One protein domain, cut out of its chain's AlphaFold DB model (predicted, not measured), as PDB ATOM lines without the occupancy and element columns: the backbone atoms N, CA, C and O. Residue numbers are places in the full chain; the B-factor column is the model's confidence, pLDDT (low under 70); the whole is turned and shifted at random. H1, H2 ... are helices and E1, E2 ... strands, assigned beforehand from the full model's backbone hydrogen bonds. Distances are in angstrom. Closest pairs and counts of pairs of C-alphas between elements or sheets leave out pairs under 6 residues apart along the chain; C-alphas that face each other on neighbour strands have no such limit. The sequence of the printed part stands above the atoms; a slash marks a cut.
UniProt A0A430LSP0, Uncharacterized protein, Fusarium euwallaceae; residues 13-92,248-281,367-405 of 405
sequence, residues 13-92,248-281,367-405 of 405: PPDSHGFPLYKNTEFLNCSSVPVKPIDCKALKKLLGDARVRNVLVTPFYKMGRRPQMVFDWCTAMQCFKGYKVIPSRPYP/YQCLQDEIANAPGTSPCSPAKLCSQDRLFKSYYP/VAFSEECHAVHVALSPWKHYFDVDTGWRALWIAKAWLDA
ATOM      1  N   PRO A  13     176.240 163.107 138.661       58.88
ATOM      2  CA  PRO A  13     175.669 163.107 140.005       58.88
ATOM      3  C   PRO A  13     174.376 162.272 140.021       58.88
ATOM      4  O   PRO A  13     173.644 162.321 139.026       58.88
ATOM      5  N   PRO A  14     174.039 161.547 141.100       54.22
ATOM      6  CA  PRO A  14     172.780 160.796 141.198       54.22
ATOM      7  C   PRO A  14     171.534 161.644 140.948       54.22
ATOM      8  O   PRO A  14     170.560 161.149 140.387       54.22
ATOM      9  N   ASP A  15     171.607 162.925 141.313       55.97
ATOM     10  CA  ASP A  15     170.535 163.907 141.132       55.97
ATOM     11  C   ASP A  15     170.520 164.524 139.722       55.97
ATOM     12  O   ASP A  15     169.656 165.334 139.391       55.97
ATOM     13  N   SER A  16     171.475 164.162 138.861       67.62
ATOM     14  CA  SER A  16     171.482 164.608 137.472       67.62
ATOM     15  C   SER A  16     170.514 163.790 136.623       67.62
ATOM     16  O   SER A  16     170.423 162.568 136.744       67.62
ATOM     17  N   HIS A  17     169.884 164.446 135.648       68.62
ATOM     18  CA  HIS A  17     169.046 163.783 134.643       68.62
ATOM     19  C   HIS A  17     169.777 162.672 133.860       68.62
ATOM     20  O   HIS A  17     169.137 161.795 133.283       68.62
ATOM     21  N   GLY A  18     171.115 162.687 133.830       70.06
ATOM     22  CA  GLY A  18     171.923 161.671 133.152       70.06
ATOM     23  C   GLY A  18     172.043 160.352 133.920       70.06
ATOM     24  O   GLY A  18     172.218 159.300 133.297       70.06
ATOM     25  N   PHE A  19     171.919 160.372 135.252       71.94
ATOM     26  CA  PHE A  19     172.122 159.177 136.071       71.94
ATOM     27  C   PHE A  19     171.045 158.104 135.845       71.94
ATOM     28  O   PHE A  19     171.430 156.968 135.558       71.94
ATOM     29  N   PRO A  20     169.727 158.407 135.847       78.69
ATOM     30  CA  PRO A  20     168.699 157.407 135.546       78.69
ATOM     31  C   PRO A  20     168.853 156.756 134.164       78.69
ATOM     32  O   PRO A  20     168.504 155.585 133.985       78.69
ATOM     33  N   LEU A  21     169.403 157.491 133.192       77.88
ATOM     34  CA  LEU A  21     169.555 157.059 131.803       77.88
ATOM     35  C   LEU A  21     170.761 156.149 131.605       77.88
ATOM     36  O   LEU A  21     170.612 155.004 131.180       77.88
ATOM     37  N   TYR A  22     171.953 156.650 131.914       70.19
ATOM     38  CA  TYR A  22     173.177 155.995 131.481       70.19
ATOM     39  C   TYR A  22     173.883 155.263 132.611       70.19
ATOM     40  O   TYR A  22     174.547 154.271 132.339       70.19
ATOM     41  N   LYS A  23     173.766 155.728 133.870       72.38
ATOM     42  CA  LYS A  23     174.453 155.155 135.057       72.38
ATOM     43  C   LYS A  23     175.974 154.962 134.868       72.38
ATOM     44  O   LYS A  23     176.656 154.321 135.668       72.38
ATOM     45  N   ASN A  24     176.492 155.514 133.774       67.62
ATOM     46  CA  ASN A  24     177.791 155.333 133.171       67.62
ATOM     47  C   ASN A  24     177.945 156.379 132.056       67.62
ATOM     48  O   ASN A  24     177.057 156.561 131.238       67.62
ATOM     49  N   THR A  25     179.067 157.075 132.025       64.44
ATOM     50  CA  THR A  25     179.333 158.188 131.099       64.44
ATOM     51  C   THR A  25     179.777 157.707 129.718       64.44
ATOM     52  O   THR A  25     179.484 158.345 128.708       64.44
ATOM     53  N   GLU A  26     180.358 156.510 129.657       70.62
ATOM     54  CA  GLU A  26     180.923 155.924 128.443       70.62
ATOM     55  C   GLU A  26     179.876 155.473 127.424       70.62
ATOM     56  O   GLU A  26     180.138 155.515 126.224       70.62
ATOM     57  N   PHE A  27     178.663 155.099 127.845       76.75
ATOM     58  CA  PHE A  27     177.618 154.740 126.880       76.75
ATOM     59  C   PHE A  27     177.287 155.902 125.934       76.75
ATOM     60  O   PHE A  27     177.224 155.714 124.716       76.75
ATOM     61  N   LEU A  28     177.088 157.108 126.475       75.88
ATOM     62  CA  LEU A  28     176.784 158.293 125.672       75.88
ATOM     63  C   LEU A  28     177.970 158.668 124.771       75.88
ATOM     64  O   LEU A  28     177.786 158.938 123.580       75.88
ATOM     65  N   ASN A  29     179.183 158.622 125.324       77.50
ATOM     66  CA  ASN A  29     180.410 158.918 124.589       77.50
ATOM     67  C   ASN A  29     180.602 157.951 123.414       77.50
ATOM     68  O   ASN A  29     180.889 158.379 122.302       77.50
ATOM     69  N   CYS A  30     180.364 156.657 123.612       78.75
ATOM     70  CA  CYS A  30     180.646 155.653 122.591       78.75
ATOM     71  C   CYS A  30     179.524 155.458 121.564       78.75
ATOM     72  O   CYS A  30     179.806 155.191 120.395       78.75
ATOM     73  N   SER A  31     178.260 155.631 121.956       79.69
ATOM     74  CA  SER A  31     177.115 155.501 121.037       79.69
ATOM     75  C   SER A  31     176.941 156.698 120.090       79.69
ATOM     76  O   SER A  31     176.287 156.575 119.050       79.69
ATOM     77  N   SER A  32     177.525 157.855 120.422       72.81
ATOM     78  CA  SER A  32     177.417 159.085 119.625       72.81
ATOM     79  C   SER A  32     178.421 159.159 118.463       72.81
ATOM     80  O   SER A  32     178.133 159.799 117.443       72.81
ATOM     81  N   VAL A  33     179.548 158.446 118.559       74.62
ATOM     82  CA  VAL A  33     180.620 158.404 117.546       74.62
ATOM     83  C   VAL A  33     180.146 157.707 116.254       74.62
ATOM     84  O   VAL A  33     179.307 156.802 116.309       74.62
ATOM     85  N   PRO A  34     180.633 158.113 115.061       67.44
ATOM     86  CA  PRO A  34     180.304 157.446 113.804       67.44
ATOM     87  C   PRO A  34     180.635 155.949 113.819       67.44
ATOM     88  O   PRO A  34     181.677 155.533 114.328       67.44
ATOM     89  N   VAL A  35     179.735 155.157 113.236       63.22
ATOM     90  CA  VAL A  35     179.810 153.693 113.207       63.22
ATOM     91  C   VAL A  35     181.031 153.268 112.385       63.22
ATOM     92  O   VAL A  35     181.106 153.565 111.191       63.22
ATOM     93  N   LYS A  36     181.992 152.575 113.008       66.12
ATOM     94  CA  LYS A  36     183.035 151.833 112.274       66.12
ATOM     95  C   LYS A  36     182.349 150.788 111.374       66.12
ATOM     96  O   LYS A  36     181.269 150.331 111.734       66.12
ATOM     97  N   PRO A  37     182.925 150.371 110.231       67.12
ATOM     98  CA  PRO A  37     182.280 149.421 109.319       67.12
ATOM     99  C   PRO A  37     182.089 148.053 109.991       67.12
ATOM    100  O   PRO A  37     182.980 147.207 109.985       67.12
ATOM    101  N   ILE A  38     180.930 147.859 110.620       73.88
ATOM    102  CA  ILE A  38     180.589 146.680 111.415       73.88
ATOM    103  C   ILE A  38     179.183 146.256 111.063       73.88
ATOM    104  O   ILE A  38     178.255 147.067 111.018       73.88
ATOM    105  N   ASP A  39     179.020 144.955 110.857       81.00
ATOM    106  CA  ASP A  39     177.708 144.360 110.689       81.00
ATOM    107  C   ASP A  39     176.994 144.288 112.046       81.00
ATOM    108  O   ASP A  39     177.049 143.296 112.779       81.00
ATOM    109  N   CYS A  40     176.304 145.377 112.382       80.75
ATOM    110  CA  CYS A  40     175.503 145.468 113.592       80.75
ATOM    111  C   CYS A  40     174.391 144.421 113.642       80.75
ATOM    112  O   CYS A  40     174.004 144.011 114.733       80.75
ATOM    113  N   LYS A  41     173.887 143.953 112.495       82.31
ATOM    114  CA  LYS A  41     172.848 142.922 112.443       82.31
ATOM    115  C   LYS A  41     173.428 141.563 112.825       82.31
ATOM    116  O   LYS A  41     172.825 140.859 113.633       82.31
ATOM    117  N   ALA A  42     174.605 141.214 112.306       76.50
ATOM    118  CA  ALA A  42     175.326 140.009 112.709       76.50
ATOM    119  C   ALA A  42     175.750 140.066 114.182       76.50
ATOM    120  O   ALA A  42     175.588 139.077 114.894       76.50
ATOM    121  N   LEU A  43     176.217 141.227 114.659       75.38
ATOM    122  CA  LEU A  43     176.565 141.430 116.065       75.38
ATOM    123  C   LEU A  43     175.348 141.232 116.967       75.38
ATOM    124  O   LEU A  43     175.382 140.389 117.854       75.38
ATOM    125  N   LYS A  44     174.241 141.924 116.698       76.00
ATOM    126  CA  LYS A  44     172.995 141.790 117.466       76.00
ATOM    127  C   LYS A  44     172.424 140.383 117.421       76.00
ATOM    128  O   LYS A  44     171.939 139.906 118.438       76.00
ATOM    129  N   LYS A  45     172.520 139.692 116.282       71.88
ATOM    130  CA  LYS A  45     172.101 138.292 116.167       71.88
ATOM    131  C   LYS A  45     172.980 137.371 117.010       71.88
ATOM    132  O   LYS A  45     172.449 136.541 117.732       71.88
ATOM    133  N   LEU A  46     174.301 137.551 116.984       66.50
ATOM    134  CA  LEU A  46     175.230 136.803 117.835       66.50
ATOM    135  C   LEU A  46     174.965 137.061 119.328       66.50
ATOM    136  O   LEU A  46     175.035 136.143 120.141       66.50
ATOM    137  N   LEU A  47     174.619 138.300 119.673       64.62
ATOM    138  CA  LEU A  47     174.251 138.707 121.027       64.62
ATOM    139  C   LEU A  47     172.851 138.215 121.438       64.62
ATOM    140  O   LEU A  47     172.625 137.964 122.615       64.62
ATOM    141  N   GLY A  48     171.927 138.064 120.486       56.62
ATOM    142  CA  GLY A  48     170.548 137.619 120.708       56.62
ATOM    143  C   GLY A  48     170.350 136.097 120.702       56.62
ATOM    144  O   GLY A  48     169.479 135.602 121.412       56.62
ATOM    145  N   ASP A  49     171.161 135.342 119.948       44.28
ATOM    146  CA  ASP A  49     171.106 133.867 119.862       44.28
ATOM    147  C   ASP A  49     171.791 133.166 121.056       44.28
ATOM    148  O   ASP A  49     171.612 131.961 121.275       44.28
ATOM    149  N   ALA A  50     172.551 133.896 121.878       45.34
ATOM    150  CA  ALA A  50     173.080 133.383 123.136       45.34
ATOM    151  C   ALA A  50     171.920 133.201 124.131       45.34
ATOM    152  O   ALA A  50     171.535 134.143 124.816       45.34
ATOM    153  N   ARG A  51     171.371 131.975 124.194       43.34
ATOM    154  CA  ARG A  51     170.129 131.503 124.861       43.34
ATOM    155  C   ARG A  51     169.798 131.965 126.298       43.34
ATOM    156  O   ARG A  51     168.820 131.480 126.854       43.34
ATOM    157  N   VAL A  52     170.529 132.892 126.911       43.06
ATOM    158  CA  VAL A  52     170.173 133.519 128.198       43.06
ATOM    159  C   VAL A  52     170.514 135.028 128.265       43.06
ATOM    160  O   VAL A  52     170.166 135.675 129.248       43.06
ATOM    161  N   ARG A  53     171.194 135.653 127.288       49.69
ATOM    162  CA  ARG A  53     171.836 136.966 127.525       49.69
ATOM    163  C   ARG A  53     171.807 137.919 126.327       49.69
ATOM    164  O   ARG A  53     172.811 138.052 125.643       49.69
ATOM    165  N   ASN A  54     170.749 138.727 126.209       45.62
ATOM    166  CA  ASN A  54     170.815 140.037 125.531       45.62
ATOM    167  C   ASN A  54     171.604 141.038 126.396       45.62
ATOM    168  O   ASN A  54     171.099 142.116 126.678       45.62
ATOM    169  N   VAL A  55     172.765 140.650 126.927       50.66
ATOM    170  CA  VAL A  55     173.487 141.420 127.945       50.66
ATOM    171  C   VAL A  55     174.943 141.516 127.560       50.66
ATOM    172  O   VAL A  55     175.655 140.515 127.480       50.66
ATOM    173  N   LEU A  56     175.379 142.745 127.357       53.38
ATOM    174  CA  LEU A  56     176.730 143.096 126.969       53.38
ATOM    175  C   LEU A  56     177.566 143.316 128.224       53.38
ATOM    176  O   LEU A  56     177.555 144.408 128.771       53.38
ATOM    177  N   VAL A  57     178.230 142.265 128.710       53.38
ATOM    178  CA  VAL A  57     178.962 142.266 129.994       53.38
ATOM    179  C   VAL A  57     180.477 142.405 129.808       53.38
ATOM    180  O   VAL A  57     181.168 142.829 130.728       53.38
ATOM    181  N   THR A  58     181.015 142.050 128.637       54.16
ATOM    182  CA  THR A  58     182.466 141.977 128.423       54.16
ATOM    183  C   THR A  58     183.011 143.232 127.733       54.16
ATOM    184  O   THR A  58     182.340 143.815 126.878       54.16
ATOM    185  N   PRO A  59     184.248 143.657 128.055       51.38
ATOM    186  CA  PRO A  59     184.901 144.762 127.351       51.38
ATOM    187  C   PRO A  59     185.264 144.400 125.901       51.38
ATOM    188  O   PRO A  59     185.446 145.288 125.072       51.38
ATOM    189  N   PHE A  60     185.335 143.098 125.593       52.84
ATOM    190  CA  PHE A  60     185.672 142.569 124.277       52.84
ATOM    191  C   PHE A  60     184.674 141.496 123.828       52.84
ATOM    192  O   PHE A  60     184.270 140.644 124.625       52.84
ATOM    193  N   TYR A  61     184.318 141.504 122.542       56.84
ATOM    194  CA  TYR A  61     183.394 140.547 121.921       56.84
ATOM    195  C   TYR A  61     184.066 139.811 120.773       56.84
ATOM    196  O   TYR A  61     184.611 140.444 119.876       56.84
ATOM    197  N   LYS A  62     184.001 138.477 120.781       53.53
ATOM    198  CA  LYS A  62     184.568 137.620 119.729       53.53
ATOM    199  C   LYS A  62     183.474 137.189 118.751       53.53
ATOM    200  O   LYS A  62     182.491 136.583 119.167       53.53
ATOM    201  N   MET A  63     183.659 137.452 117.459       46.50
ATOM    202  CA  MET A  63     182.755 137.028 116.384       46.50
ATOM    203  C   MET A  63     183.471 136.102 115.387       46.50
ATOM    204  O   MET A  63     184.593 136.383 114.968       46.50
ATOM    205  N   GLY A  64     182.798 135.020 114.972       47.56
ATOM    206  CA  GLY A  64     183.262 134.099 113.920       47.56
ATOM    207  C   GLY A  64     184.039 132.868 114.416       47.56
ATOM    208  O   GLY A  64     184.497 132.813 115.555       47.56
ATOM    209  N   ARG A  65     184.173 131.844 113.552       50.66
ATOM    210  CA  ARG A  65     184.890 130.588 113.873       50.66
ATOM    211  C   ARG A  65     186.394 130.626 113.586       50.66
ATOM    212  O   ARG A  65     187.099 129.841 114.208       50.66
ATOM    213  N   ARG A  66     186.871 131.516 112.704       46.75
ATOM    214  CA  ARG A  66     188.271 131.967 112.500       46.75
ATOM    215  C   ARG A  66     188.369 132.767 111.180       46.75
ATOM    216  O   ARG A  66     187.714 132.357 110.224       46.75
ATOM    217  N   PRO A  67     189.206 133.821 111.099       49.78
ATOM    218  CA  PRO A  67     189.820 134.522 112.230       49.78
ATOM    219  C   PRO A  67     188.735 135.167 113.107       49.78
ATOM    220  O   PRO A  67     187.718 135.637 112.603       49.78
ATOM    221  N   GLN A  68     188.911 135.107 114.429       59.59
ATOM    222  CA  GLN A  68     187.967 135.710 115.371       59.59
ATOM    223  C   GLN A  68     188.136 137.227 115.320       59.59
ATOM    224  O   GLN A  68     189.216 137.731 115.624       59.59
ATOM    225  N   MET A  69     187.084 137.951 114.948       56.59
ATOM    226  CA  MET A  69     187.080 139.406 115.081       56.59
ATOM    227  C   MET A  69     186.804 139.754 116.541       56.59
ATOM    228  O   MET A  69     185.821 139.276 117.105       56.59
ATOM    229  N   VAL A  70     187.687 140.548 117.150       63.62
ATOM    230  CA  VAL A  70     187.525 141.062 118.513       63.62
ATOM    231  C   VAL A  70     187.063 142.513 118.422       63.62
ATOM    232  O   VAL A  70     187.785 143.349 117.885       63.62
ATOM    233  N   PHE A  71     185.874 142.812 118.935       68.88
ATOM    234  CA  PHE A  71     185.332 144.170 119.003       68.88
ATOM    235  C   PHE A  71     185.445 144.714 120.424       68.88
ATOM    236  O   PHE A  71     185.112 144.000 121.370       68.88
ATOM    237  N   ASP A  72     185.884 145.965 120.568       72.44
ATOM    238  CA  ASP A  72     185.809 146.686 121.842       72.44
ATOM    239  C   ASP A  72     184.353 147.085 122.179       72.44
ATOM    240  O   ASP A  72     183.475 147.125 121.309       72.44
ATOM    241  N   TRP A  73     184.073 147.347 123.459       75.94
ATOM    242  CA  TRP A  73     182.724 147.665 123.944       75.94
ATOM    243  C   TRP A  73     182.113 148.893 123.258       75.94
ATOM    244  O   TRP A  73     180.951 148.860 122.854       75.94
ATOM    245  N   CYS A  74     182.894 149.957 123.061       78.38
ATOM    246  CA  CYS A  74     182.422 151.189 122.429       78.38
ATOM    247  C   CYS A  74     181.993 150.966 120.983       78.38
ATOM    248  O   CYS A  74     180.948 151.438 120.541       78.38
ATOM    249  N   THR A  75     182.770 150.164 120.275       79.88
ATOM    250  CA  THR A  75     182.510 149.718 118.920       79.88
ATOM    251  C   THR A  75     181.214 148.894 118.843       79.88
ATOM    252  O   THR A  75     180.443 149.050 117.900       79.88
ATOM    253  N   ALA A  76     180.902 148.084 119.862       79.31
ATOM    254  CA  ALA A  76     179.604 147.412 119.966       79.31
ATOM    255  C   ALA A  76     178.450 148.388 120.283       79.31
ATOM    256  O   ALA A  76     177.357 148.241 119.732       79.31
ATOM    257  N   MET A  77     178.678 149.404 121.125       84.38
ATOM    258  CA  MET A  77     177.650 150.394 121.484       84.38
ATOM    259  C   MET A  77     177.190 151.258 120.313       84.38
ATOM    260  O   MET A  77     176.032 151.677 120.278       84.38
ATOM    261  N   GLN A  78     178.050 151.471 119.317       85.50
ATOM    262  CA  GLN A  78     177.687 152.166 118.079       85.50
ATOM    263  C   GLN A  78     176.487 151.517 117.368       85.50
ATOM    264  O   GLN A  78     175.692 152.210 116.734       85.50
ATOM    265  N   CYS A  79     176.282 150.205 117.531       85.44
ATOM    266  CA  CYS A  79     175.144 149.493 116.951       85.44
ATOM    267  C   CYS A  79     173.790 149.820 117.598       85.44
ATOM    268  O   CYS A  79     172.746 149.469 117.039       85.44
ATOM    269  N   PHE A  80     173.791 150.492 118.749       87.56
ATOM    270  CA  PHE A  80     172.590 150.953 119.447       87.56
ATOM    271  C   PHE A  80     172.335 152.449 119.245       87.56
ATOM    272  O   PHE A  80     171.468 153.027 119.898       87.56
ATOM    273  N   LYS A  81     173.048 153.097 118.315       87.69
ATOM    274  CA  LYS A  81     172.780 154.486 117.947       87.69
ATOM    275  C   LYS A  81     171.318 154.654 117.512       87.69
ATOM    276  O   LYS A  81     170.838 153.950 116.629       87.69
ATOM    277  N   GLY A  82     170.617 155.595 118.147       86.38
ATOM    278  CA  GLY A  82     169.200 155.881 117.892       86.38
ATOM    279  C   GLY A  82     168.203 155.013 118.670       86.38
ATOM    280  O   GLY A  82     167.012 155.320 118.644       86.38
ATOM    281  N   TYR A  83     168.660 153.983 119.394       91.56
ATOM    282  CA  TYR A  83     167.795 153.200 120.280       91.56
ATOM    283  C   TYR A  83     167.275 154.074 121.417       91.56
ATOM    284  O   TYR A  83     167.988 154.943 121.925       91.56
ATOM    285  N   LYS A  84     166.044 153.808 121.857       93.88
ATOM    286  CA  LYS A  84     165.480 154.448 123.046       93.88
ATOM    287  C   LYS A  84     166.221 153.986 124.295       93.88
ATOM    288  O   LYS A  84     166.181 152.801 124.627       93.88
ATOM    289  N   VAL A  85     166.858 154.914 125.001       91.69
ATOM    290  CA  VAL A  85     167.516 154.638 126.284       91.69
ATOM    291  C   VAL A  85     166.463 154.671 127.384       91.69
ATOM    292  O   VAL A  85     165.758 155.667 127.529       91.69
ATOM    293  N   ILE A  86     166.323 153.584 128.144       92.19
ATOM    294  CA  ILE A  86     165.260 153.473 129.146       92.19
ATOM    295  C   ILE A  86     165.747 153.973 130.520       92.19
ATOM    296  O   ILE A  86     166.621 153.333 131.122       92.19
ATOM    297  N   PRO A  87     165.157 155.058 131.063       91.56
ATOM    298  CA  PRO A  87     165.455 155.535 132.406       91.56
ATOM    299  C   PRO A  87     165.026 154.506 133.451       91.56
ATOM    300  O   PRO A  87     163.976 153.863 133.356       91.56
ATOM    301  N   SER A  88     165.869 154.316 134.460       89.94
ATOM    302  CA  SER A  88     165.593 153.367 135.534       89.94
ATOM    303  C   SER A  88     166.352 153.679 136.814       89.94
ATOM    304  O   SER A  88     167.456 154.222 136.787       89.94
ATOM    305  N   ARG A  89     165.779 153.249 137.940       86.88
ATOM    306  CA  ARG A  89     166.378 153.350 139.272       86.88
ATOM    307  C   ARG A  89     166.907 151.987 139.728       86.88
ATOM    308  O   ARG A  89     166.178 151.005 139.617       86.88
ATOM    309  N   PRO A  90     168.146 151.885 140.234       81.62
ATOM    310  CA  PRO A  90     168.666 150.621 140.744       81.62
ATOM    311  C   PRO A  90     168.001 150.232 142.074       81.62
ATOM    312  O   PRO A  90     167.859 151.060 142.975       81.62
ATOM    313  N   TYR A  91     167.634 148.960 142.209       81.31
ATOM    314  CA  TYR A  91     167.337 148.329 143.493       81.31
ATOM    315  C   TYR A  91     168.641 147.936 144.213       81.31
ATOM    316  O   TYR A  91     169.711 147.903 143.596       81.31
ATOM    317  N   PRO A  92     168.598 147.594 145.511       75.00
ATOM    318  CA  PRO A  92     169.770 147.065 146.209       75.00
ATOM    319  C   PRO A  92     170.357 145.810 145.553       75.00
ATOM    320  O   PRO A  92     171.574 145.694 145.480       75.00
ATOM    321  N   TYR A 248     166.437 146.585 138.526       86.38
ATOM    322  CA  TYR A 248     166.094 147.960 138.195       86.38
ATOM    323  C   TYR A 248     164.580 148.178 138.174       86.38
ATOM    324  O   TYR A 248     163.808 147.321 137.749       86.38
ATOM    325  N   GLN A 249     164.160 149.355 138.619       91.38
ATOM    326  CA  GLN A 249     162.812 149.873 138.451       91.38
ATOM    327  C   GLN A 249     162.767 150.737 137.192       91.38
ATOM    328  O   GLN A 249     163.548 151.679 137.074       91.38
ATOM    329  N   CYS A 250     161.860 150.442 136.264       92.94
ATOM    330  CA  CYS A 250     161.606 151.301 135.107       92.94
ATOM    331  C   CYS A 250     160.962 152.625 135.551       92.94
ATOM    332  O   CYS A 250     160.016 152.606 136.339       92.94
ATOM    333  N   LEU A 251     161.444 153.762 135.039       93.00
ATOM    334  CA  LEU A 251     160.859 155.083 135.298       93.00
ATOM    335  C   LEU A 251     159.981 155.480 134.109       93.00
ATOM    336  O   LEU A 251     160.403 156.213 133.218       93.00
ATOM    337  N   GLN A 252     158.769 154.923 134.068       94.19
ATOM    338  CA  GLN A 252     157.885 155.011 132.902       94.19
ATOM    339  C   GLN A 252     157.597 156.457 132.473       94.19
ATOM    340  O   GLN A 252     157.619 156.753 131.277       94.19
ATOM    341  N   ASP A 253     157.378 157.346 133.439       92.75
ATOM    342  CA  ASP A 253     157.017 158.747 133.197       92.75
ATOM    343  C   ASP A 253     158.167 159.554 132.571       92.75
ATOM    344  O   ASP A 253     157.943 160.537 131.867       92.75
ATOM    345  N   GLU A 254     159.408 159.100 132.744       91.25
ATOM    346  CA  GLU A 254     160.598 159.742 132.182       91.25
ATOM    347  C   GLU A 254     160.916 159.257 130.760       91.25
ATOM    348  O   GLU A 254     161.707 159.882 130.049       91.25
ATOM    349  N   ILE A 255     160.289 158.164 130.300       92.88
ATOM    350  CA  ILE A 255     160.581 157.565 128.990       92.88
ATOM    351  C   ILE A 255     160.334 158.563 127.866       92.88
ATOM    352  O   ILE A 255     161.127 158.611 126.932       92.88
ATOM    353  N   ALA A 256     159.274 159.370 127.921       89.25
ATOM    354  CA  ALA A 256     158.963 160.314 126.845       89.25
ATOM    355  C   ALA A 256     160.142 161.263 126.560       89.25
ATOM    356  O   ALA A 256     160.530 161.426 125.403       89.25
ATOM    357  N   ASN A 257     160.777 161.762 127.622       88.19
ATOM    358  CA  ASN A 257     161.869 162.735 127.565       88.19
ATOM    359  C   ASN A 257     163.256 162.096 127.389       88.19
ATOM    360  O   ASN A 257     164.239 162.795 127.153       88.19
ATOM    361  N   ALA A 258     163.352 160.770 127.500       89.88
ATOM    362  CA  ALA A 258     164.603 160.050 127.339       89.88
ATOM    363  C   ALA A 258     165.102 160.059 125.872       89.88
ATOM    364  O   ALA A 258     164.297 160.120 124.937       89.88
ATOM    365  N   PRO A 259     166.415 159.955 125.626       90.00
ATOM    366  CA  PRO A 259     166.985 160.009 124.283       90.00
ATOM    367  C   PRO A 259     166.672 158.764 123.441       90.00
ATOM    368  O   PRO A 259     166.487 157.661 123.960       90.00
ATOM    369  N   GLY A 260     166.656 158.956 122.119       89.44
ATOM    370  CA  GLY A 260     166.374 157.917 121.126       89.44
ATOM    371  C   GLY A 260     164.885 157.704 120.849       89.44
ATOM    372  O   GLY A 260     164.017 158.350 121.444       89.44
ATOM    373  N   THR A 261     164.582 156.793 119.924       91.69
ATOM    374  CA  THR A 261     163.210 156.509 119.481       91.69
ATOM    375  C   THR A 261     162.892 155.020 119.582       91.69
ATOM    376  O   THR A 261     163.734 154.158 119.330       91.69
ATOM    377  N   SER A 262     161.656 154.718 119.982       93.25
ATOM    378  CA  SER A 262     161.130 153.357 120.085       93.25
ATOM    379  C   SER A 262     159.742 153.297 119.449       93.25
ATOM    380  O   SER A 262     158.952 154.218 119.661       93.25
ATOM    381  N   PRO A 263     159.412 152.220 118.715       94.88
ATOM    382  CA  PRO A 263     158.050 151.954 118.261       94.88
ATOM    383  C   PRO A 263     157.131 151.432 119.381       94.88
ATOM    384  O   PRO A 263     155.926 151.307 119.176       94.88
ATOM    385  N   CYS A 264     157.671 151.083 120.553       95.12
ATOM    386  CA  CYS A 264     156.901 150.541 121.668       95.12
ATOM    387  C   CYS A 264     156.433 151.635 122.629       95.12
ATOM    388  O   CYS A 264     157.129 152.620 122.872       95.12
ATOM    389  N   SER A 265     155.264 151.420 123.235       95.88
ATOM    390  CA  SER A 265     154.761 152.298 124.290       95.88
ATOM    391  C   SER A 265     155.630 152.209 125.558       95.88
ATOM    392  O   SER A 265     156.218 151.154 125.821       95.88
ATOM    393  N   PRO A 266     155.667 153.265 126.396       95.06
ATOM    394  CA  PRO A 266     156.362 153.241 127.685       95.06
ATOM    395  C   PRO A 266     155.987 152.039 128.564       95.06
ATOM    396  O   PRO A 266     156.864 151.379 129.114       95.06
ATOM    397  N   ALA A 267     154.698 151.686 128.618       94.69
ATOM    398  CA  ALA A 267     154.222 150.521 129.363       94.69
ATOM    399  C   ALA A 267     154.798 149.200 128.817       94.69
ATOM    400  O   ALA A 267     155.253 148.362 129.592       94.69
ATOM    401  N   LYS A 268     154.851 149.034 127.485       94.31
ATOM    402  CA  LYS A 268     155.442 147.843 126.849       94.31
ATOM    403  C   LYS A 268     156.959 147.776 127.050       94.31
ATOM    404  O   LYS A 268     157.511 146.684 127.138       94.31
ATOM    405  N   LEU A 269     157.642 148.919 127.117       92.69
ATOM    406  CA  LEU A 269     159.068 148.975 127.445       92.69
ATOM    407  C   LEU A 269     159.320 148.538 128.893       92.69
ATOM    408  O   LEU A 269     160.178 147.690 129.128       92.69
ATOM    409  N   CYS A 270     158.542 149.061 129.843       93.19
ATOM    410  CA  CYS A 270     158.674 148.716 131.258       93.19
ATOM    411  C   CYS A 270     158.230 147.284 131.590       93.19
ATOM    412  O   CYS A 270     158.726 146.721 132.560       93.19
ATOM    413  N   SER A 271     157.358 146.664 130.785       90.44
ATOM    414  CA  SER A 271     156.959 145.261 130.964       90.44
ATOM    415  C   SER A 271     158.009 144.253 130.479       90.44
ATOM    416  O   SER A 271     157.801 143.045 130.585       90.44
ATOM    417  N   GLN A 272     159.122 144.703 129.888       87.94
ATOM    418  CA  GLN A 272     160.202 143.807 129.483       87.94
ATOM    419  C   GLN A 272     161.143 143.516 130.654       87.94
ATOM    420  O   GLN A 272     162.235 144.076 130.725       87.94
ATOM    421  N   ASP A 273     160.777 142.570 131.520       80.00
ATOM    422  CA  ASP A 273     161.561 142.203 132.715       80.00
ATOM    423  C   ASP A 273     163.040 141.918 132.419       80.00
ATOM    424  O   ASP A 273     163.924 142.217 133.218       80.00
ATOM    425  N   ARG A 274     163.336 141.364 131.237       78.25
ATOM    426  CA  ARG A 274     164.711 141.109 130.787       78.25
ATOM    427  C   ARG A 274     165.571 142.372 130.695       78.25
ATOM    428  O   ARG A 274     166.782 142.269 130.817       78.25
ATOM    429  N   LEU A 275     165.006 143.551 130.471       83.44
ATOM    430  CA  LEU A 275     165.801 144.776 130.400       83.44
ATOM    431  C   LEU A 275     166.265 145.220 131.789       83.44
ATOM    432  O   LEU A 275     167.280 145.883 131.892       83.44
ATOM    433  N   PHE A 276     165.582 144.797 132.855       85.75
ATOM    434  CA  PHE A 276     165.770 145.340 134.202       85.75
ATOM    435  C   PHE A 276     166.327 144.331 135.213       85.75
ATOM    436  O   PHE A 276     166.269 144.557 136.423       85.75
ATOM    437  N   LYS A 277     166.870 143.207 134.750       79.56
ATOM    438  CA  LYS A 277     167.494 142.186 135.604       79.56
ATOM    439  C   LYS A 277     168.891 142.608 136.070       79.56
ATOM    440  O   LYS A 277     169.608 143.319 135.370       79.56
ATOM    441  N   SER A 278     169.285 142.154 137.262       69.94
ATOM    442  CA  SER A 278     170.637 142.378 137.793       69.94
ATOM    443  C   SER A 278     171.626 141.381 137.187       69.94
ATOM    444  O   SER A 278     171.784 140.255 137.656       69.94
ATOM    445  N   TYR A 279     172.264 141.757 136.085       62.50
ATOM    446  CA  TYR A 279     173.174 140.853 135.395       62.50
ATOM    447  C   TYR A 279     174.522 140.768 136.100       62.50
ATOM    448  O   TYR A 279     175.333 141.684 136.021       62.50
ATOM    449  N   TYR A 280     174.753 139.635 136.765       55.97
ATOM    450  CA  TYR A 280     176.005 139.310 137.443       55.97
ATOM    451  C   TYR A 280     177.175 139.249 136.445       55.97
ATOM    452  O   TYR A 280     177.207 138.336 135.610       55.97
ATOM    453  N   PRO A 281     178.179 140.141 136.543       43.12
ATOM    454  CA  PRO A 281     179.386 140.033 135.728       43.12
ATOM    455  C   PRO A 281     180.296 138.883 136.187       43.12
ATOM    456  O   PRO A 281     180.991 138.272 135.383       43.12
ATOM    457  N   VAL A 367     174.884 146.223 129.304       79.25
ATOM    458  CA  VAL A 367     173.797 146.782 128.489       79.25
ATOM    459  C   VAL A 367     172.832 145.685 128.088       79.25
ATOM    460  O   VAL A 367     173.250 144.685 127.506       79.25
ATOM    461  N   ALA A 368     171.549 145.887 128.387       83.69
ATOM    462  CA  ALA A 368     170.465 145.019 127.955       83.69
ATOM    463  C   ALA A 368     169.663 145.665 126.823       83.69
ATOM    464  O   ALA A 368     169.428 146.869 126.848       83.69
ATOM    465  N   PHE A 369     169.222 144.896 125.825       86.56
ATOM    466  CA  PHE A 369     168.504 145.471 124.681       86.56
ATOM    467  C   PHE A 369     167.327 144.630 124.178       86.56
ATOM    468  O   PHE A 369     167.232 143.412 124.381       86.56
ATOM    469  N   SER A 370     166.412 145.323 123.499       88.06
ATOM    470  CA  SER A 370     165.260 144.775 122.792       88.06
ATOM    471  C   SER A 370     165.282 145.250 121.344       88.06
ATOM    472  O   SER A 370     165.064 146.430 121.078       88.06
ATOM    473  N   GLU A 371     165.501 144.321 120.413       86.12
ATOM    474  CA  GLU A 371     165.417 144.606 118.973       86.12
ATOM    475  C   GLU A 371     163.992 144.987 118.559       86.12
ATOM    476  O   GLU A 371     163.797 145.981 117.872       86.12
ATOM    477  N   GLU A 372     162.987 144.247 119.043       87.69
ATOM    478  CA  GLU A 372     161.571 144.488 118.729       87.69
ATOM    479  C   GLU A 372     161.132 145.910 119.096       87.69
ATOM    480  O   GLU A 372     160.439 146.573 118.329       87.69
ATOM    481  N   CYS A 373     161.555 146.385 120.268       90.25
ATOM    482  CA  CYS A 373     161.213 147.716 120.739       90.25
ATOM    483  C   CYS A 373     162.287 148.760 120.460       90.25
ATOM    484  O   CYS A 373     162.134 149.885 120.926       90.25
ATOM    485  N   HIS A 374     163.355 148.430 119.731       91.81
ATOM    486  CA  HIS A 374     164.444 149.364 119.442       91.81
ATOM    487  C   HIS A 374     164.913 150.122 120.702       91.81
ATOM    488  O   HIS A 374     165.018 151.350 120.721       91.81
ATOM    489  N   ALA A 375     165.085 149.390 121.803       91.38
ATOM    490  CA  ALA A 375     165.302 149.970 123.123       91.38
ATOM    491  C   ALA A 375     166.484 149.330 123.841       91.38
ATOM    492  O   ALA A 375     166.791 148.152 123.644       91.38
ATOM    493  N   VAL A 376     167.136 150.128 124.679       90.38
ATOM    494  CA  VAL A 376     168.356 149.773 125.389       90.38
ATOM    495  C   VAL A 376     168.269 150.231 126.841       90.38
ATOM    496  O   VAL A 376     167.810 151.330 127.149       90.38
ATOM    497  N   HIS A 377     168.695 149.368 127.749       89.06
ATOM    498  CA  HIS A 377     168.855 149.648 129.165       89.06
ATOM    499  C   HIS A 377     170.335 149.574 129.513       89.06
ATOM    500  O   HIS A 377     171.012 148.602 129.179       89.06
ATOM    501  N   VAL A 378     170.826 150.615 130.180       84.81
ATOM    502  CA  VAL A 378     172.198 150.679 130.680       84.81
ATOM    503  C   VAL A 378     172.166 150.448 132.188       84.81
ATOM    504  O   VAL A 378     171.484 151.165 132.935       84.81
ATOM    505  N   ALA A 379     172.867 149.404 132.624       79.69
ATOM    506  CA  ALA A 379     172.987 149.015 134.021       79.69
ATOM    507  C   ALA A 379     174.058 149.848 134.750       79.69
ATOM    508  O   ALA A 379     174.772 150.651 134.154       79.69
ATOM    509  N   LEU A 380     174.182 149.663 136.063       75.19
ATOM    510  CA  LEU A 380     175.295 150.215 136.827       75.19
ATOM    511  C   LEU A 380     176.609 149.574 136.382       75.19
ATOM    512  O   LEU A 380     176.711 148.355 136.223       75.19
ATOM    513  N   SER A 381     177.628 150.410 136.210       69.81
ATOM    514  CA  SER A 381     178.986 149.930 136.004       69.81
ATOM    515  C   SER A 381     179.518 149.262 137.281       69.81
ATOM    516  O   SER A 381     179.405 149.864 138.353       69.81
ATOM    517  N   PRO A 382     180.179 148.091 137.182       61.41
ATOM    518  CA  PRO A 382     180.836 147.443 138.322       61.41
ATOM    519  C   PRO A 382     181.864 148.345 139.021       61.41
ATOM    520  O   PRO A 382     182.125 148.187 140.212       61.41
ATOM    521  N   TRP A 383     182.433 149.305 138.283       57.91
ATOM    522  CA  TRP A 383     183.385 150.283 138.798       57.91
ATOM    523  C   TRP A 383     182.702 151.437 139.549       57.91
ATOM    524  O   TRP A 383     183.182 151.885 140.590       57.91
ATOM    525  N   LYS A 384     181.553 151.908 139.044       54.62
ATOM    526  CA  LYS A 384     180.835 153.078 139.586       54.62
ATOM    527  C   LYS A 384     180.076 152.796 140.885       54.62
ATOM    528  O   LYS A 384     179.786 153.743 141.615       54.62
ATOM    529  N   HIS A 385     179.837 151.523 141.221       52.09
ATOM    530  CA  HIS A 385     179.207 151.100 142.485       52.09
ATOM    531  C   HIS A 385     179.839 151.702 143.753       52.09
ATOM    532  O   HIS A 385     179.139 151.851 144.747       52.09
ATOM    533  N   TYR A 386     181.126 152.074 143.738       49.66
ATOM    534  CA  TYR A 386     181.847 152.565 144.928       49.66
ATOM    535  C   TYR A 386     181.946 154.090 145.037       49.66
ATOM    536  O   TYR A 386     182.129 154.624 146.136       49.66
ATOM    537  N   PHE A 387     181.872 154.799 143.911       47.66
ATOM    538  CA  PHE A 387     182.260 156.212 143.846       47.66
ATOM    539  C   PHE A 387     181.117 157.149 143.436       47.66
ATOM    540  O   PHE A 387     181.141 158.303 143.862       47.66
ATOM    541  N   ASP A 388     180.090 156.653 142.732       45.22
ATOM    542  CA  ASP A 388     179.107 157.513 142.052       45.22
ATOM    543  C   ASP A 388     177.685 157.424 142.625       45.22
ATOM    544  O   ASP A 388     176.819 158.198 142.227       45.22
ATOM    545  N   VAL A 389     177.407 156.508 143.562       48.69
ATOM    546  CA  VAL A 389     176.102 156.444 144.246       48.69
ATOM    547  C   VAL A 389     176.122 157.395 145.444       48.69
ATOM    548  O   VAL A 389     176.167 156.981 146.601       48.69
ATOM    549  N   ASP A 390     176.095 158.692 145.155       42.59
ATOM    550  CA  ASP A 390     175.996 159.789 146.132       42.59
ATOM    551  C   ASP A 390     174.581 159.928 146.719       42.59
ATOM    552  O   ASP A 390     174.020 161.004 146.876       42.59
ATOM    553  N   THR A 391     173.957 158.804 147.064       40.25
ATOM    554  CA  THR A 391     173.009 158.875 148.176       40.25
ATOM    555  C   THR A 391     173.873 159.130 149.409       40.25
ATOM    556  O   THR A 391     174.920 158.491 149.517       40.25
ATOM    557  N   GLY A 392     173.473 160.002 150.349       37.84
ATOM    558  CA  GLY A 392     174.204 160.328 151.605       37.84
ATOM    559  C   GLY A 392     174.575 159.132 152.509       37.84
ATOM    560  O   GLY A 392     175.022 159.274 153.641       37.84
ATOM    561  N   TRP A 393     174.393 157.937 151.975       37.59
ATOM    562  CA  TRP A 393     174.792 156.629 152.404       37.59
ATOM    563  C   TRP A 393     176.122 156.170 151.803       37.59
ATOM    564  O   TRP A 393     176.459 155.033 152.036       37.59
ATOM    565  N   ARG A 394     176.912 156.942 151.043       42.84
ATOM    566  CA  ARG A 394     178.198 156.443 150.491       42.84
ATOM    567  C   ARG A 394     179.141 155.900 151.569       42.84
ATOM    568  O   ARG A 394     179.668 154.800 151.436       42.84
ATOM    569  N   ALA A 395     179.283 156.628 152.677       44.09
ATOM    570  CA  ALA A 395     179.995 156.140 153.856       44.09
ATOM    571  C   ALA A 395     179.290 154.929 154.487       44.09
ATOM    572  O   ALA A 395     179.964 154.024 154.953       44.09
ATOM    573  N   LEU A 396     177.956 154.875 154.444       45.03
ATOM    574  CA  LEU A 396     177.157 153.728 154.876       45.03
ATOM    575  C   LEU A 396     177.184 152.556 153.892       45.03
ATOM    576  O   LEU A 396     176.908 151.466 154.336       45.03
ATOM    577  N   TRP A 397     177.519 152.728 152.614       45.94
ATOM    578  CA  TRP A 397     177.655 151.689 151.591       45.94
ATOM    579  C   TRP A 397     179.067 151.140 151.584       45.94
ATOM    580  O   TRP A 397     179.240 149.949 151.395       45.94
ATOM    581  N   ILE A 398     180.062 151.987 151.855       47.84
ATOM    582  CA  ILE A 398     181.408 151.551 152.215       47.84
ATOM    583  C   ILE A 398     181.325 150.820 153.556       47.84
ATOM    584  O   ILE A 398     181.672 149.656 153.611       47.84
ATOM    585  N   ALA A 399     180.755 151.415 154.605       44.94
ATOM    586  CA  ALA A 399     180.577 150.734 155.885       44.94
ATOM    587  C   ALA A 399     179.704 149.480 155.751       44.94
ATOM    588  O   ALA A 399     180.072 148.451 156.286       44.94
ATOM    589  N   LYS A 400     178.613 149.499 154.980       43.44
ATOM    590  CA  LYS A 400     177.806 148.314 154.661       43.44
ATOM    591  C   LYS A 400     178.616 147.298 153.876       43.44
ATOM    592  O   LYS A 400     178.575 146.153 154.238       43.44
ATOM    593  N   ALA A 401     179.420 147.660 152.889       47.09
ATOM    594  CA  ALA A 401     180.324 146.720 152.219       47.09
ATOM    595  C   ALA A 401     181.382 146.125 153.163       47.09
ATOM    596  O   ALA A 401     181.933 145.075 152.857       47.09
ATOM    597  N   TRP A 402     181.683 146.804 154.274       42.91
ATOM    598  CA  TRP A 402     182.567 146.324 155.334       42.91
ATOM    599  C   TRP A 402     181.801 145.548 156.423       42.91
ATOM    600  O   TRP A 402     182.421 144.775 157.135       42.91
ATOM    601  N   LEU A 403     180.482 145.740 156.561       38.88
ATOM    602  CA  LEU A 403     179.617 145.156 157.602       38.88
ATOM    603  C   LEU A 403     178.640 144.075 157.066       38.88
ATOM    604  O   LEU A 403     178.188 143.247 157.835       38.88
ATOM    605  N   ASP A 404     178.328 144.029 155.768       37.53
ATOM    606  CA  ASP A 404     177.705 142.899 155.033       37.53
ATOM    607  C   ASP A 404     178.709 141.755 154.787       37.53
ATOM    608  O   ASP A 404     178.350 140.734 154.194       37.53
ATOM    609  N   ALA A 405     179.953 141.957 155.231       37.84
ATOM    610  CA  ALA A 405     181.060 141.010 155.278       37.84
ATOM    611  C   ALA A 405     180.737 139.696 156.000       37.84
ATOM    612  O   ALA A 405     180.202 139.750 157.132       37.84
TER     613      ALA A 405
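This is residues 13 to 92, 248 to 281 and 367 to 405 of the 405 residues of an uncharacterized protein of Fusarium euwallaceae (UniProt A0A430LSP0). A small antiparallel hairpin, E5 and E6, lies at the core, widened at its two edges by short unnamed pairings of residues 55 to 56 and 84 to 85, with short helices and long loops around it. The hairpin E1 and E2 lies at one end of the domain and helix H7, on a long link, far out at the other. The 153 printed residues hold seven named helices and six named strands, in the order H1 H2 H3 E1 E2 H4 E3 E4 H5 H6 E5 E6 H7, with three antiparallel two-stranded sheets. The class is mixed, helices and strands, with under half of the residues in named elements; the whole is compact, with a radius of gyration of the C-alphas of 16.3 A and spans of 48 by 35 by 29 A.

H1, residues 18 to 22, begins at C-alpha 18 (171.923, 161.671, 133.152). H2 is residues 26 to 32, 10.0 A long, and H3 residues 40 to 48, 11.7 A. E1 is residues 60 to 63, 10.1 A, and E2 residues 69 to 72, 10.0 A. H4 is residues 73 to 80, 11.6 A. E3 is residues 88 to 90, E4 residues 248 to 250, H5 residues 266 to 270 and H6 residues 273 to 276. E5 is residues 367 to 370, 10.5 A, and E6 residues 375 to 378, 10.3 A. H7, residues 394 to 403, 13.4 A, ends at C-alpha 403 (179.617, 145.156, 157.602).

In the hairpin E5 and E6, N 368 and O 377 are 2.9 A apart, within hydrogen-bond range. The closest C-alphas of H6 and E5 are those of Leu 275 and Ala 368, 5.3 A apart; those of H1 and E6 are Tyr 22 and Val 378, 5.5 A. In E3 and E4, antiparallel, N 249 and O 89 are 2.8 A apart. The closest C-alphas of E4 and H5, Cys 250 and Cys 270, are 5.5 A apart. H2 and H4 touch, closest at the C-alphas of Ser 31 and Gln 78, 4.5 A, at a steep tilt of 49 degrees, the same way. H3 and H4 only just touch, with 3 pairs of C-alphas within 8 A, closest at Cys 40 and Cys 79, 5.3 A. In the hairpin E1 and E2, N 71 and O 61 are 2.8 A apart. H7 touches no helix. Every O i to N i+4 pair is within hydrogen-bond range in H1, H2, H3, H5 and H7; H4 has 2 of 4, and H6 is too short for such a pair.

The C-alphas farthest apart are those of Arg 66 and Gly 392, 50.3 A. Residues 93 to 247 and 282 to 366 are not printed; the C-alpha gaps across these cuts are 8.9 A and 11.4 A. The links H3 to E1, E4 to H5 and E6 to H7 are long. Mean pLDDT of the printed part is 70.8, and 66 residues are under 70, among them residues 46 to 71 and 381 to 405.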